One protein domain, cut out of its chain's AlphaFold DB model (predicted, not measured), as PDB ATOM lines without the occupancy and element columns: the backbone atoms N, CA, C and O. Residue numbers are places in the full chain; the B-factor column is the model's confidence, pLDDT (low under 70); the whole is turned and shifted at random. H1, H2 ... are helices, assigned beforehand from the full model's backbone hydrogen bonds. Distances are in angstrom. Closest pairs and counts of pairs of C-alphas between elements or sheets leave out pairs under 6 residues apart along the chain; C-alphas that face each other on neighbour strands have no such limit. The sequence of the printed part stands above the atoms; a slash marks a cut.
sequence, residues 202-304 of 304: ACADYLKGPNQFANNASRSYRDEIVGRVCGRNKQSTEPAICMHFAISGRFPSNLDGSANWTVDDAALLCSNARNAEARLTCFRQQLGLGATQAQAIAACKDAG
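AT A GLANCE: This is residues 202 to 304 of the 304 residues of an uncharacterized protein of Ahrensia sp (UniProt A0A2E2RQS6). Six short helices stack as three touching pairs along the longest axis: H1 with H2 at one end, H3 with H4 in the middle, and H5 with H6 at the other end. Two long loops, residues 209 to 222 and 247 to 262, lie on one side of this stack, the first running from H1 to H2 and the second reaching out from H3 toward the H5 and H6 end, short of that end, and back to H4. The printed part has 103 residues, with six named helices in the order H1 to H6 and no named strand; the class is all helix, with 52 residues in the helices. The whole is compact, with a radius of gyration of the C-alphas of 12.5 A and spans of 35 by 25 by 21 A.

IN THESE COORDINATES: H1 is residues 202 to 208, 10.0 A from first to last C-alpha, and begins at C-alpha 202 (-53.914, -20.770, 47.090). H2 is residues 223 to 230, 10.0 A long. H3 is residues 238 to 246, 12.2 A long, with C-alpha 238 at (-51.597, -17.158, 38.703). H4 is residues 263 to 269, 10.2 A. H5, the longest, is residues 276 to 288, 18.1 A. H6 is residues 293 to 300, 10.6 A, and ends at C-alpha 300 (-49.656, -4.585, 31.818).

HOW THE PARTS SIT: H3 is the hub, touching four helices. H1 touches it at a shallow tilt of 27 degrees, the same way, with the closest C-alphas those of Leu 207 and Ala 240, 4.9 A apart. H2 touches H3 only just about perpendicular, at 72 degrees, closest at Val 229 and Pro 239, C-alphas 5.6 A apart. H4 touches H3 at a steep tilt of 57 degrees, opposite ways, closest at the C-alphas of Met 243 and Ala 266, 5.7 A. H5 touches H3 with residues 276 to 280 alone, at a steep tilt of 42 degrees, the same way; the closest C-alphas, of Cys 242 and Ala 276, are 4.8 A apart. H1 and H2 touch at a steep tilt of 47 degrees, opposite ways, closest at the C-alphas of Cys 203 and Cys 230, 5.5 A. H2 and H4 touch at a shallow tilt of 26 degrees, the same way, closest at the C-alphas of Val 229 and Ala 267, 5.1 A. H4 and H6 touch at a tilt of 37 degrees, only just steep, the same way, closest at the C-alphas of Leu 269 and Ile 297, 5.1 A. H5 and H6 touch at a steep tilt of 53 degrees, opposite ways, closest at the C-alphas of Gln 286 and Ala 296, 5.2 A. The helix packing is mostly crossed, most touching pairs being at more than a shallow tilt. H1 and H6 are among the pairs that are apart. In H1, H2, H3, H4, H5 and H6 every O i to N i+4 pair is within hydrogen-bond range.

THE WHOLE: The two C-alphas farthest apart are those of Pro 210 and Gly 290, 35.8 A. The printed part has no cut and ends at residue 304, the chain's last. The links H1 to H2 and H3 to H4 are long; the link H5 to H6 is tight. The mean pLDDT of the printed part is 79.3, and 25 residues are under 70, among them 209 to 217, 234 to 238 and 274 to 278.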
ATOM      1  N   ALA A 202     -54.602 -20.026  48.137       66.00
ATOM      2  CA  ALA A 202     -53.914 -20.770  47.090       66.00
ATOM      3  C   ALA A 202     -52.714 -20.023  46.498       66.00
ATOM      4  O   ALA A 202     -51.691 -20.642  46.205       66.00
ATOM      5  N   CYS A 203     -52.829 -18.704  46.356       70.00
ATOM      6  CA  CYS A 203     -51.719 -17.860  45.953       70.00
ATOM      7  C   CYS A 203     -50.601 -17.834  47.005       70.00
ATOM      8  O   CYS A 203     -49.453 -18.110  46.663       70.00
ATOM      9  N   ALA A 204     -50.903 -17.524  48.270       77.00
ATOM     10  CA  ALA A 204     -49.900 -17.487  49.335       77.00
ATOM     11  C   ALA A 204     -49.247 -18.859  49.575       77.00
ATOM     12  O   ALA A 204     -48.027 -18.931  49.726       77.00
ATOM     13  N   ASP A 205     -50.039 -19.933  49.541       69.56
ATOM     14  CA  ASP A 205     -49.595 -21.320  49.683       69.56
ATOM     15  C   ASP A 205     -48.612 -21.697  48.559       69.56
ATOM     16  O   ASP A 205     -47.553 -22.257  48.822       69.56
ATOM     17  N   TYR A 206     -48.914 -21.348  47.302       72.12
ATOM     18  CA  TYR A 206     -48.038 -21.620  46.149       72.12
ATOM     19  C   TYR A 206     -46.830 -20.673  46.079       72.12
ATOM     20  O   TYR A 206     -45.771 -21.031  45.561       72.12
ATOM     21  N   LEU A 207     -46.968 -19.450  46.596       80.69
ATOM     22  CA  LEU A 207     -45.884 -18.476  46.670       80.69
ATOM     23  C   LEU A 207     -44.848 -18.883  47.728       80.69
ATOM     24  O   LEU A 207     -43.653 -18.835  47.449       80.69
ATOM     25  N   LYS A 208     -45.294 -19.299  48.920       80.31
ATOM     26  CA  LYS A 208     -44.417 -19.686  50.038       80.31
ATOM     27  C   LYS A 208     -43.983 -21.155  50.003       80.31
ATOM     28  O   LYS A 208     -42.867 -21.459  50.418       80.31
ATOM     29  N   GLY A 209     -44.853 -22.058  49.559       68.38
ATOM     30  CA  GLY A 209     -44.665 -23.506  49.652       68.38
ATOM     31  C   GLY A 209     -43.689 -24.106  48.629       68.38
ATOM     32  O   GLY A 209     -43.314 -23.446  47.648       68.38
ATOM     33  N   PRO A 210     -43.284 -25.373  48.842       59.41
ATOM     34  CA  PRO A 210     -42.349 -26.081  47.975       59.41
ATOM     35  C   PRO A 210     -42.950 -26.255  46.580       59.41
ATOM     36  O   PRO A 210     -44.004 -26.869  46.415       59.41
ATOM     37  N   ASN A 211     -42.294 -25.698  45.560       60.56
ATOM     38  CA  ASN A 211     -42.777 -25.789  44.186       60.56
ATOM     39  C   ASN A 211     -41.657 -25.772  43.139       60.56
ATOM     40  O   ASN A 211     -40.563 -25.251  43.355       60.56
ATOM     41  N   GLN A 212     -41.989 -26.275  41.955       56.88
ATOM     42  CA  GLN A 212     -41.096 -26.447  40.809       56.88
ATOM     43  C   GLN A 212     -40.407 -25.168  40.280       56.88
ATOM     44  O   GLN A 212     -39.382 -25.271  39.607       56.88
ATOM     45  N   PHE A 213     -40.936 -23.966  40.543       58.28
ATOM     46  CA  PHE A 213     -40.277 -22.692  40.194       58.28
ATOM     47  C   PHE A 213     -39.368 -22.171  41.328       58.28
ATOM     48  O   PHE A 213     -38.532 -21.287  41.134       58.28
ATOM     49  N   ALA A 214     -39.494 -22.744  42.523       60.69
ATOM     50  CA  ALA A 214     -38.631 -22.519  43.674       60.69
ATOM     51  C   ALA A 214     -37.598 -23.646  43.882       60.69
ATOM     52  O   ALA A 214     -37.064 -23.785  44.979       60.69
ATOM     53  N   ASN A 215     -37.308 -24.447  42.848       62.75
ATOM     54  CA  ASN A 215     -36.469 -25.653  42.934       62.75
ATOM     55  C   ASN A 215     -36.941 -26.621  44.037       62.75
ATOM     56  O   ASN A 215     -36.132 -27.222  44.736       62.75
ATOM     57  N   ASN A 216     -38.262 -26.717  44.216       60.50
ATOM     58  CA  ASN A 216     -38.956 -27.481  45.256       60.50
ATOM     59  C   ASN A 216     -38.657 -27.051  46.708       60.50
ATOM     60  O   ASN A 216     -39.156 -27.674  47.640       60.50
ATOM     61  N   ALA A 217     -37.929 -25.952  46.924       61.59
ATOM     62  CA  ALA A 217     -37.747 -25.354  48.241       61.59
ATOM     63  C   ALA A 217     -38.897 -24.393  48.588       61.59
ATOM     64  O   ALA A 217     -39.413 -23.680  47.724       61.59
ATOM     65  N   SER A 218     -39.259 -24.317  49.868       70.50
ATOM     66  CA  SER A 218     -40.140 -23.262  50.380       70.50
ATOM     67  C   SER A 218     -39.425 -21.905  50.353       70.50
ATOM     68  O   SER A 218     -38.231 -21.814  50.647       70.50
ATOM     69  N   ARG A 219     -40.147 -20.825  50.036       74.31
ATOM     70  CA  ARG A 219     -39.622 -19.451  50.004       74.31
ATOM     71  C   ARG A 219     -40.270 -18.587  51.082       74.31
ATOM     72  O   ARG A 219     -41.490 -18.484  51.168       74.31
ATOM     73  N   SER A 220     -39.447 -17.899  51.870       80.31
ATOM     74  CA  SER A 220     -39.936 -16.884  52.806       80.31
ATOM     75  C   SER A 220     -40.157 -15.553  52.086       80.31
ATOM     76  O   SER A 220     -39.234 -15.005  51.485       80.31
ATOM     77  N   TYR A 221     -41.374 -15.020  52.185       85.38
ATOM     78  CA  TYR A 221     -41.732 -13.669  51.755       85.38
ATOM     79  C   TYR A 221     -42.410 -12.939  52.910       85.38
ATOM     80  O   TYR A 221     -43.208 -13.537  53.635       85.38
ATOM     81  N   ARG A 222     -42.142 -11.634  53.044       88.38
ATOM     82  CA  ARG A 222     -42.893 -10.753  53.951       88.38
ATOM     83  C   ARG A 222     -44.366 -10.753  53.550       88.38
ATOM     84  O   ARG A 222     -44.670 -10.700  52.358       88.38
ATOM     85  N   ASP A 223     -45.275 -10.731  54.519       86.31
ATOM     86  CA  ASP A 223     -46.715 -10.780  54.231       86.31
ATOM     87  C   ASP A 223     -47.226  -9.559  53.444       86.31
ATOM     88  O   ASP A 223     -48.232  -9.653  52.751       86.31
ATOM     89  N   GLU A 224     -46.480  -8.450  53.435       90.38
ATOM     90  CA  GLU A 224     -46.690  -7.297  52.546       90.38
ATOM     91  C   GLU A 224     -46.541  -7.664  51.056       90.38
ATOM     92  O   GLU A 224     -47.353  -7.256  50.226       90.38
ATOM     93  N   ILE A 225     -45.522  -8.462  50.712       93.38
ATOM     94  CA  ILE A 225     -45.275  -8.953  49.347       93.38
ATOM     95  C   ILE A 225     -46.350  -9.966  48.961       93.38
ATOM     96  O   ILE A 225     -46.918  -9.883  47.876       93.38
ATOM     97  N   VAL A 226     -46.681 -10.878  49.876       90.12
ATOM     98  CA  VAL A 226     -47.739 -11.883  49.689       90.12
ATOM     99  C   VAL A 226     -49.090 -11.193  49.473       90.12
ATOM    100  O   VAL A 226     -49.803 -11.505  48.524       90.12
ATOM    101  N   GLY A 227     -49.411 -10.187  50.288       89.75
ATOM    102  CA  GLY A 227     -50.603  -9.356  50.149       89.75
ATOM    103  C   GLY A 227     -50.628  -8.542  48.853       89.75
ATOM    104  O   GLY A 227     -51.695  -8.401  48.258       89.75
ATOM    105  N   ARG A 228     -49.476  -8.060  48.364       93.94
ATOM    106  CA  ARG A 228     -49.377  -7.346  47.079       93.94
ATOM    107  C   ARG A 228     -49.578  -8.274  45.881       93.94
ATOM    108  O   ARG A 228     -50.341  -7.923  44.983       93.94
ATOM    109  N   VAL A 229     -48.929  -9.440  45.879       91.75
ATOM    110  CA  VAL A 229     -49.041 -10.459  44.823       91.75
ATOM    111  C   VAL A 229     -50.463 -11.025  44.801       91.75
ATOM    112  O   VAL A 229     -51.179 -10.875  43.814       91.75
ATOM    113  N   CYS A 230     -50.908 -11.608  45.911       86.50
ATOM    114  CA  CYS A 230     -52.153 -12.367  45.986       86.50
ATOM    115  C   CYS A 230     -53.397 -11.479  46.090       86.50
ATOM    116  O   CYS A 230     -54.391 -11.731  45.409       86.50
ATOM    117  N   GLY A 231     -53.341 -10.416  46.899       86.31
ATOM    118  CA  GLY A 231     -54.382  -9.390  47.010       86.31
ATOM    119  C   GLY A 231     -55.796  -9.951  47.172       86.31
ATOM    120  O   GLY A 231     -56.154 -10.502  48.214       86.31
ATOM    121  N   ARG A 232     -56.610  -9.776  46.125       80.06
ATOM    122  CA  ARG A 232     -57.984 -10.289  46.012       80.06
ATOM    123  C   ARG A 232     -58.069 -11.629  45.273       80.06
ATOM    124  O   ARG A 232     -59.056 -12.334  45.448       80.06
ATOM    125  N   ASN A 233     -57.055 -12.012  44.493       70.81
ATOM    126  CA  ASN A 233     -57.033 -13.259  43.716       70.81
ATOM    127  C   ASN A 233     -56.477 -14.459  44.519       70.81
ATOM    128  O   ASN A 233     -55.793 -15.327  43.985       70.81
ATOM    129  N   LYS A 234     -56.780 -14.509  45.824       69.06
ATOM    130  CA  LYS A 234     -56.262 -15.494  46.795       69.06
ATOM    131  C   LYS A 234     -56.485 -16.953  46.390       69.06
ATOM    132  O   LYS A 234     -55.701 -17.815  46.752       69.06
ATOM    133  N   GLN A 235     -57.554 -17.237  45.644       63.75
ATOM    134  CA  GLN A 235     -57.953 -18.593  45.242       63.75
ATOM    135  C   GLN A 235     -57.297 -19.079  43.933       63.75
ATOM    136  O   GLN A 235     -57.560 -20.198  43.500       63.75
ATOM    137  N   SER A 236     -56.447 -18.267  43.302       62.28
ATOM    138  CA  SER A 236     -55.720 -18.604  42.073       62.28
ATOM    139  C   SER A 236     -54.215 -18.617  42.327       62.28
ATOM    140  O   SER A 236     -53.705 -17.785  43.070       62.28
ATOM    141  N   THR A 237     -53.478 -19.521  41.680       68.12
ATOM    142  CA  THR A 237     -52.007 -19.529  41.742       68.12
ATOM    143  C   THR A 237     -51.352 -18.595  40.723       68.12
ATOM    144  O   THR A 237     -50.155 -18.349  40.823       68.12
ATOM    145  N   GLU A 238     -52.108 -18.023  39.781       69.56
ATOM    146  CA  GLU A 238     -51.597 -17.158  38.703       69.56
ATOM    147  C   GLU A 238     -50.723 -15.974  39.180       69.56
ATOM    148  O   GLU A 238     -49.653 -15.766  38.599       69.56
ATOM    149  N   PRO A 239     -51.050 -15.246  40.272       78.75
ATOM    150  CA  PRO A 239     -50.157 -14.206  40.783       78.75
ATOM    151  C   PRO A 239     -48.817 -14.774  41.287       78.75
ATOM    152  O   PRO A 239     -47.759 -14.188  41.054       78.75
ATOM    153  N   ALA A 240     -48.846 -15.941  41.942       77.50
ATOM    154  CA  ALA A 240     -47.662 -16.605  42.486       77.50
ATOM    155  C   ALA A 240     -46.769 -17.214  41.389       77.50
ATOM    156  O   ALA A 240     -45.546 -17.126  41.479       77.50
ATOM    157  N   ILE A 241     -47.365 -17.771  40.331       70.62
ATOM    158  CA  ILE A 241     -46.662 -18.234  39.121       70.62
ATOM    159  C   ILE A 241     -45.901 -17.079  38.481       70.62
ATOM    160  O   ILE A 241     -44.696 -17.182  38.262       70.62
ATOM    161  N   CYS A 242     -46.607 -15.978  38.196       75.38
ATOM    162  CA  CYS A 242     -46.013 -14.787  37.603       75.38
ATOM    163  C   CYS A 242     -44.828 -14.308  38.453       75.38
ATOM    164  O   CYS A 242     -43.741 -14.081  37.924       75.38
ATOM    165  N   MET A 243     -45.022 -14.239  39.776       87.44
ATOM    166  CA  MET A 243     -43.996 -13.817  40.726       87.44
ATOM    167  C   MET A 243     -42.754 -14.718  40.662       87.44
ATOM    168  O   MET A 243     -41.649 -14.210  40.479       87.44
ATOM    169  N   HIS A 244     -42.922 -16.045  40.747       78.50
ATOM    170  CA  HIS A 244     -41.803 -16.995  40.662       78.50
ATOM    171  C   HIS A 244     -41.110 -16.991  39.290       78.50
ATOM    172  O   HIS A 244     -39.897 -17.194  39.228       78.50
ATOM    173  N   PHE A 245     -41.842 -16.762  38.193       76.31
ATOM    174  CA  PHE A 245     -41.257 -16.718  36.851       76.31
ATOM    175  C   PHE A 245     -40.486 -15.420  36.589       76.31
ATOM    176  O   PHE A 245     -39.407 -15.476  36.002       76.31
ATOM    177  N   ALA A 246     -40.971 -14.273  37.073       80.31
ATOM    178  CA  ALA A 246     -40.233 -13.012  37.011       80.31
ATOM    179  C   ALA A 246     -38.885 -13.135  37.746       80.31
ATOM    180  O   ALA A 246     -37.822 -13.016  37.139       80.31
ATOM    181  N   ILE A 247     -38.907 -13.528  39.022       82.50
ATOM    182  CA  ILE A 247     -37.700 -13.694  39.858       82.50
ATOM    183  C   ILE A 247     -36.877 -14.965  39.548       82.50
ATOM    184  O   ILE A 247     -36.005 -15.344  40.332       82.50
ATOM    185  N   SER A 248     -37.148 -15.660  38.439       73.31
ATOM    186  CA  SER A 248     -36.463 -16.908  38.061       73.31
ATOM    187  C   SER A 248     -35.004 -16.719  37.629       73.31
ATOM    188  O   SER A 248     -34.293 -17.703  37.425       73.31
ATOM    189  N   GLY A 249     -34.572 -15.471  37.405       66.88
ATOM    190  CA  GLY A 249     -33.299 -15.152  36.753       66.88
ATOM    191  C   GLY A 249     -33.273 -15.466  35.249       66.88
ATOM    192  O   GLY A 249     -32.219 -15.359  34.632       66.88
ATOM    193  N   ARG A 250     -34.413 -15.855  34.651       67.19
ATOM    194  CA  ARG A 250     -34.554 -16.156  33.211       67.19
ATOM    195  C   ARG A 250     -35.498 -15.207  32.464       67.19
ATOM    196  O   ARG A 250     -35.507 -15.216  31.236       67.19
ATOM    197  N   PHE A 251     -36.303 -14.416  33.173       71.81
ATOM    198  CA  PHE A 251     -37.235 -13.457  32.577       71.81
ATOM    199  C   PHE A 251     -36.644 -12.037  32.629       71.81
ATOM    200  O   PHE A 251     -36.276 -11.599  33.722       71.81
ATOM    201  N   PRO A 252     -36.541 -11.305  31.502       75.31
ATOM    202  CA  PRO A 252     -35.946  -9.970  31.493       75.31
ATOM    203  C   PRO A 252     -36.738  -9.009  32.388       75.31
ATOM    204  O   PRO A 252     -37.968  -9.052  32.409       75.31
ATOM    205  N   SER A 253     -36.040  -8.144  33.122       80.69
ATOM    206  CA  SER A 253     -36.630  -7.070  33.926       80.69
ATOM    207  C   SER A 253     -36.673  -5.732  33.190       80.69
ATOM    208  O   SER A 253     -37.459  -4.863  33.559       80.69
ATOM    209  N   ASN A 254     -35.870  -5.550  32.139       83.88
ATOM    210  CA  ASN A 254     -35.746  -4.282  31.422       83.88
ATOM    211  C   ASN A 254     -35.355  -4.465  29.932       83.88
ATOM    212  O   ASN A 254     -35.340  -5.575  29.400       83.88
ATOM    213  N   LEU A 255     -35.025  -3.350  29.269       80.06
ATOM    214  CA  LEU A 255     -34.652  -3.281  27.850       80.06
ATOM    215  C   LEU A 255     -33.268  -3.859  27.501       80.06
ATOM    216  O   LEU A 255     -33.055  -4.207  26.344       80.06
ATOM    217  N   ASP A 256     -32.332  -3.953  28.454       77.38
ATOM    218  CA  ASP A 256     -30.996  -4.527  28.203       77.38
ATOM    219  C   ASP A 256     -30.982  -6.066  28.259       77.38
ATOM    220  O   ASP A 256     -29.999  -6.701  27.877       77.38
ATOM    221  N   GLY A 257     -32.102  -6.669  28.671       73.62
ATOM    222  CA  GLY A 257     -32.291  -8.114  28.732       73.62
ATOM    223  C   GLY A 257     -31.817  -8.758  30.035       73.62
ATOM    224  O   GLY A 257     -32.011  -9.963  30.207       73.62
ATOM    225  N   SER A 258     -31.243  -7.996  30.974       76.38
ATOM    226  CA  SER A 258     -30.933  -8.511  32.310       76.38
ATOM    227  C   SER A 258     -32.195  -8.987  33.036       76.38
ATOM    228  O   SER A 258     -33.278  -8.426  32.890       76.38
ATOM    229  N   ALA A 259     -32.062 -10.049  33.834       79.69
ATOM    230  CA  ALA A 259     -33.151 -10.654  34.609       79.69
ATOM    231  C   ALA A 259     -33.114 -10.236  36.094       79.69
ATOM    232  O   ALA A 259     -33.529 -10.983  36.984       79.69
ATOM    233  N   ASN A 260     -32.571  -9.046  36.372       83.94
ATOM    234  CA  ASN A 260     -32.319  -8.532  37.718       83.94
ATOM    235  C   ASN A 260     -33.604  -7.949  38.326       83.94
ATOM    236  O   ASN A 260     -33.783  -6.733  38.401       83.94
ATOM    237  N   TRP A 261     -34.527  -8.822  38.723       86.88
ATOM    238  CA  TRP A 261     -35.775  -8.439  39.378       86.88
ATOM    239  C   TRP A 261     -35.583  -8.155  40.867       86.88
ATOM    240  O   TRP A 261     -35.080  -9.001  41.608       86.88
ATOM    241  N   THR A 262     -36.082  -7.008  41.334       91.00
ATOM    242  CA  THR A 262     -36.371  -6.844  42.763       91.00
ATOM    243  C   THR A 262     -37.645  -7.617  43.120       91.00
ATOM    244  O   THR A 262     -38.532  -7.825  42.284       91.00
ATOM    245  N   VAL A 263     -37.757  -8.031  44.383       91.50
ATOM    246  CA  VAL A 263     -38.965  -8.690  44.906       91.50
ATOM    247  C   VAL A 263     -40.171  -7.741  44.847       91.50
ATOM    248  O   VAL A 263     -41.289  -8.183  44.590       91.50
ATOM    249  N   ASP A 264     -39.955  -6.438  45.033       93.69
ATOM    250  CA  ASP A 264     -41.012  -5.431  45.009       93.69
ATOM    251  C   ASP A 264     -41.563  -5.166  43.598       93.69
ATOM    252  O   ASP A 264     -42.785  -5.090  43.445       93.69
ATOM    253  N   ASP A 265     -40.702  -5.091  42.577       93.38
ATOM    254  CA  ASP A 265     -41.099  -4.863  41.178       93.38
ATOM    255  C   ASP A 265     -41.794  -6.086  40.575       93.38
ATOM    256  O   ASP A 265     -42.817  -5.952  39.900       93.38
ATOM    257  N   ALA A 266     -41.295  -7.291  40.867       92.94
ATOM    258  CA  ALA A 266     -41.964  -8.528  40.471       92.94
ATOM    259  C   ALA A 266     -43.348  -8.639  41.140       92.94
ATOM    260  O   ALA A 266     -44.337  -8.980  40.487       92.94
ATOM    261  N   ALA A 267     -43.457  -8.248  42.415       95.44
ATOM    262  CA  ALA A 267     -44.730  -8.208  43.129       95.44
ATOM    263  C   ALA A 267     -45.690  -7.114  42.624       95.44
ATOM    264  O   ALA A 267     -46.903  -7.258  42.778       95.44
ATOM    265  N   LEU A 268     -45.177  -6.037  42.018       94.62
ATOM    266  CA  LEU A 268     -45.981  -5.023  41.331       94.62
ATOM    267  C   LEU A 268     -46.489  -5.532  39.975       94.62
ATOM    268  O   LEU A 268     -47.690  -5.429  39.722       94.62
ATOM    269  N   LEU A 269     -45.625  -6.137  39.146       93.38
ATOM    270  CA  LEU A 269     -46.022  -6.750  37.870       93.38
ATOM    271  C   LEU A 269     -47.120  -7.800  38.076       93.38
ATOM    272  O   LEU A 269     -48.138  -7.801  37.384       93.38
ATOM    273  N   CYS A 270     -46.915  -8.689  39.042       92.38
ATOM    274  CA  CYS A 270     -47.739  -9.875  39.237       92.38
ATOM    275  C   CYS A 270     -48.925  -9.664  40.184       92.38
ATOM    276  O   CYS A 270     -49.681 -10.601  40.443       92.38
ATOM    277  N   SER A 271     -49.123  -8.438  40.683       94.12
ATOM    278  CA  SER A 271     -50.218  -8.111  41.595       94.12
ATOM    279  C   SER A 271     -51.580  -8.459  40.992       94.12
ATOM    280  O   SER A 271     -51.966  -7.934  39.944       94.12
ATOM    281  N   ASN A 272     -52.326  -9.317  41.696       84.44
ATOM    282  CA  ASN A 272     -53.682  -9.759  41.364       84.44
ATOM    283  C   ASN A 272     -53.838 -10.397  39.965       84.44
ATOM    284  O   ASN A 272     -54.971 -10.491  39.487       84.44
ATOM    285  N   ALA A 273     -52.751 -10.840  39.320       77.38
ATOM    286  CA  ALA A 273     -52.799 -11.396  37.968       77.38
ATOM    287  C   ALA A 273     -53.768 -12.588  37.877       77.38
ATOM    288  O   ALA A 273     -53.751 -13.479  38.729       77.38
ATOM    289  N   ARG A 274     -54.631 -12.597  36.857       69.62
ATOM    290  CA  ARG A 274     -55.599 -13.676  36.577       69.62
ATOM    291  C   ARG A 274     -55.116 -14.634  35.492       69.62
ATOM    292  O   ARG A 274     -55.726 -15.682  35.307       69.62
ATOM    293  N   ASN A 275     -54.060 -14.259  34.774       69.62
ATOM    294  CA  ASN A 275     -53.336 -15.109  33.838       69.62
ATOM    295  C   ASN A 275     -51.870 -14.635  33.772       69.62
ATOM    296  O   ASN A 275     -51.585 -13.527  33.312       69.62
ATOM    297  N   ALA A 276     -50.945 -15.459  34.260       67.19
ATOM    298  CA  ALA A 276     -49.521 -15.152  34.331       67.19
ATOM    299  C   ALA A 276     -48.883 -15.037  32.940       67.19
ATOM    300  O   ALA A 276     -48.075 -14.141  32.703       67.19
ATOM    301  N   GLU A 277     -49.261 -15.906  32.002       68.00
ATOM    302  CA  GLU A 277     -48.726 -15.913  30.636       68.00
ATOM    303  C   GLU A 277     -49.075 -14.622  29.882       68.00
ATOM    304  O   GLU A 277     -48.198 -14.019  29.259       68.00
ATOM    305  N   ALA A 278     -50.315 -14.142  30.001       69.00
ATOM    306  CA  ALA A 278     -50.768 -12.869  29.448       69.00
ATOM    307  C   ALA A 278     -50.033 -11.682  30.090       69.00
ATOM    308  O   ALA A 278     -49.554 -10.798  29.375       69.00
ATOM    309  N   ARG A 279     -49.870 -11.696  31.423       78.00
ATOM    310  CA  ARG A 279     -49.146 -10.662  32.180       78.00
ATOM    311  C   ARG A 279     -47.694 -10.524  31.720       78.00
ATOM    312  O   ARG A 279     -47.242  -9.432  31.376       78.00
ATOM    313  N   LEU A 280     -46.981 -11.647  31.682       76.62
ATOM    314  CA  LEU A 280     -45.570 -11.739  31.303       76.62
ATOM    315  C   LEU A 280     -45.366 -11.464  29.804       76.62
ATOM    316  O   LEU A 280     -44.414 -10.785  29.420       76.62
ATOM    317  N   THR A 281     -46.279 -11.930  28.946       76.38
ATOM    318  CA  THR A 281     -46.227 -11.670  27.500       76.38
ATOM    319  C   THR A 281     -46.470 -10.202  27.183       76.38
ATOM    320  O   THR A 281     -45.701  -9.633  26.409       76.38
ATOM    321  N   CYS A 282     -47.458  -9.564  27.821       82.06
ATOM    322  CA  CYS A 282     -47.661  -8.120  27.720       82.06
ATOM    323  C   CYS A 282     -46.397  -7.364  28.148       82.06
ATOM    324  O   CYS A 282     -45.912  -6.511  27.407       82.06
ATOM    325  N   PHE A 283     -45.811  -7.709  29.300       85.81
ATOM    326  CA  PHE A 283     -44.618  -7.026  29.800       85.81
ATOM    327  C   PHE A 283     -43.439  -7.139  28.817       85.81
ATOM    328  O   PHE A 283     -42.831  -6.131  28.458       85.81
ATOM    329  N   ARG A 284     -43.184  -8.346  28.288       82.12
ATOM    330  CA  ARG A 284     -42.182  -8.592  27.236       82.12
ATOM    331  C   ARG A 284     -42.469  -7.800  25.951       82.12
ATOM    332  O   ARG A 284     -41.532  -7.319  25.322       82.12
ATOM    333  N   GLN A 285     -43.737  -7.635  25.564       81.81
ATOM    334  CA  GLN A 285     -44.128  -6.813  24.411       81.81
ATOM    335  C   GLN A 285     -43.886  -5.318  24.655       81.81
ATOM    336  O   GLN A 285     -43.356  -4.652  23.774       81.81
ATOM    337  N   GLN A 286     -44.204  -4.793  25.842       87.25
ATOM    338  CA  GLN A 286     -43.952  -3.388  26.186       87.25
ATOM    339  C   GLN A 286     -42.448  -3.069  26.213       87.25
ATOM    340  O   GLN A 286     -42.033  -2.052  25.659       87.25
ATOM    341  N   LEU A 287     -41.616  -3.969  26.750       83.12
ATOM    342  CA  LEU A 287     -40.159  -3.873  26.602       83.12
ATOM    343  C   LEU A 287     -39.740  -3.909  25.117       83.12
ATOM    344  O   LEU A 287     -38.950  -3.081  24.678       83.12
ATOM    345  N   GLY A 288     -40.327  -4.791  24.305       81.19
ATOM    346  CA  GLY A 288     -40.102  -4.827  22.851       81.19
ATOM    347  C   GLY A 288     -40.493  -3.540  22.100       81.19
ATOM    348  O   GLY A 288     -40.000  -3.311  20.998       81.19
ATOM    349  N   LEU A 289     -41.334  -2.687  22.696       86.88
ATOM    350  CA  LEU A 289     -41.715  -1.361  22.190       86.88
ATOM    351  C   LEU A 289     -40.856  -0.215  22.767       86.88
ATOM    352  O   LEU A 289     -41.137   0.952  22.504       86.88
ATOM    353  N   GLY A 290     -39.814  -0.522  23.548       88.56
ATOM    354  CA  GLY A 290     -38.920   0.472  24.151       88.56
ATOM    355  C   GLY A 290     -39.433   1.097  25.455       88.56
ATOM    356  O   GLY A 290     -38.883   2.104  25.898       88.56
ATOM    357  N   ALA A 291     -40.465   0.531  26.089       90.19
ATOM    358  CA  ALA A 291     -40.935   1.005  27.390       90.19
ATOM    359  C   ALA A 291     -39.926   0.679  28.507       90.19
ATOM    360  O   ALA A 291     -39.345  -0.404  28.548       90.19
ATOM    361  N   THR A 292     -39.759   1.583  29.474       92.88
ATOM    362  CA  THR A 292     -39.029   1.268  30.716       92.88
ATOM    363  C   THR A 292     -39.773   0.216  31.547       92.88
ATOM    364  O   THR A 292     -40.991   0.076  31.428       92.88
ATOM    365  N   GLN A 293     -39.073  -0.476  32.455       92.81
ATOM    366  CA  GLN A 293     -39.669  -1.464  33.371       92.81
ATOM    367  C   GLN A 293     -40.928  -0.928  34.077       92.81
ATOM    368  O   GLN A 293     -41.968  -1.581  34.061       92.81
ATOM    369  N   ALA A 294     -40.872   0.286  34.635       93.88
ATOM    370  CA  ALA A 294     -42.007   0.896  35.329       93.88
ATOM    371  C   ALA A 294     -43.208   1.167  34.398       93.88
ATOM    372  O   ALA A 294     -44.352   0.930  34.783       93.88
ATOM    373  N   GLN A 295     -42.958   1.609  33.160       94.31
ATOM    374  CA  GLN A 295     -44.002   1.808  32.146       94.31
ATOM    375  C   GLN A 295     -44.610   0.473  31.697       94.31
ATOM    376  O   GLN A 295     -45.830   0.366  31.595       94.31
ATOM    377  N   ALA A 296     -43.786  -0.556  31.491       93.38
ATOM    378  CA  ALA A 296     -44.232  -1.893  31.114       93.38
ATOM    379  C   ALA A 296     -45.047  -2.575  32.235       93.38
ATOM    380  O   ALA A 296     -46.081  -3.177  31.953       93.38
ATOM    381  N   ILE A 297     -44.655  -2.419  33.509       94.88
ATOM    382  CA  ILE A 297     -45.459  -2.848  34.671       94.88
ATOM    383  C   ILE A 297     -46.812  -2.129  34.679       94.88
ATOM    384  O   ILE A 297     -47.852  -2.776  34.801       94.88
ATOM    385  N   ALA A 298     -46.815  -0.800  34.528       94.69
ATOM    386  CA  ALA A 298     -48.037  -0.002  34.570       94.69
ATOM    387  C   ALA A 298     -49.007  -0.350  33.426       94.69
ATOM    388  O   ALA A 298     -50.196  -0.540  33.678       94.69
ATOM    389  N   ALA A 299     -48.503  -0.488  32.197       92.62
ATOM    390  CA  ALA A 299     -49.296  -0.826  31.014       92.62
ATOM    391  C   ALA A 299     -49.896  -2.243  31.071       92.62
ATOM    392  O   ALA A 299     -50.973  -2.475  30.527       92.62
ATOM    393  N   CYS A 300     -49.227  -3.185  31.743       89.25
ATOM    394  CA  CYS A 300     -49.656  -4.585  31.818       89.25
ATOM    395  C   CYS A 300     -50.387  -4.955  33.113       89.25
ATOM    396  O   CYS A 300     -50.761  -6.112  33.288       89.25
ATOM    397  N   LYS A 301     -50.641  -3.996  34.009       85.44
ATOM    398  CA  LYS A 301     -51.301  -4.210  35.309       85.44
ATOM    399  C   LYS A 301     -52.674  -4.896  35.223       85.44
ATOM    400  O   LYS A 301     -53.045  -5.630  36.140       85.44
ATOM    401  N   ASP A 302     -53.400  -4.674  34.130       79.69
ATOM    402  CA  ASP A 302     -54.718  -5.262  33.859       79.69
ATOM    403  C   ASP A 302     -54.681  -6.294  32.703       79.69
ATOM    404  O   ASP A 302     -55.720  -6.775  32.253       79.69
ATOM    405  N   ALA A 303     -53.485  -6.669  32.228       62.81
ATOM    406  CA  ALA A 303     -53.294  -7.731  31.241       62.81
ATOM    407  C   ALA A 303     -53.306  -9.101  31.942       62.81
ATOM    408  O   ALA A 303     -52.288  -9.540  32.482       62.81
ATOM    409  N   GLY A 304     -54.476  -9.749  31.948       47.94
ATOM    410  CA  GLY A 304     -54.747 -10.967  32.724       47.94
ATOM    411  C   GLY A 304     -55.135 -10.632  34.151       47.94
ATOM    412  O   GLY A 304     -54.216 -10.574  34.998       47.94
TER     413      GLY A 304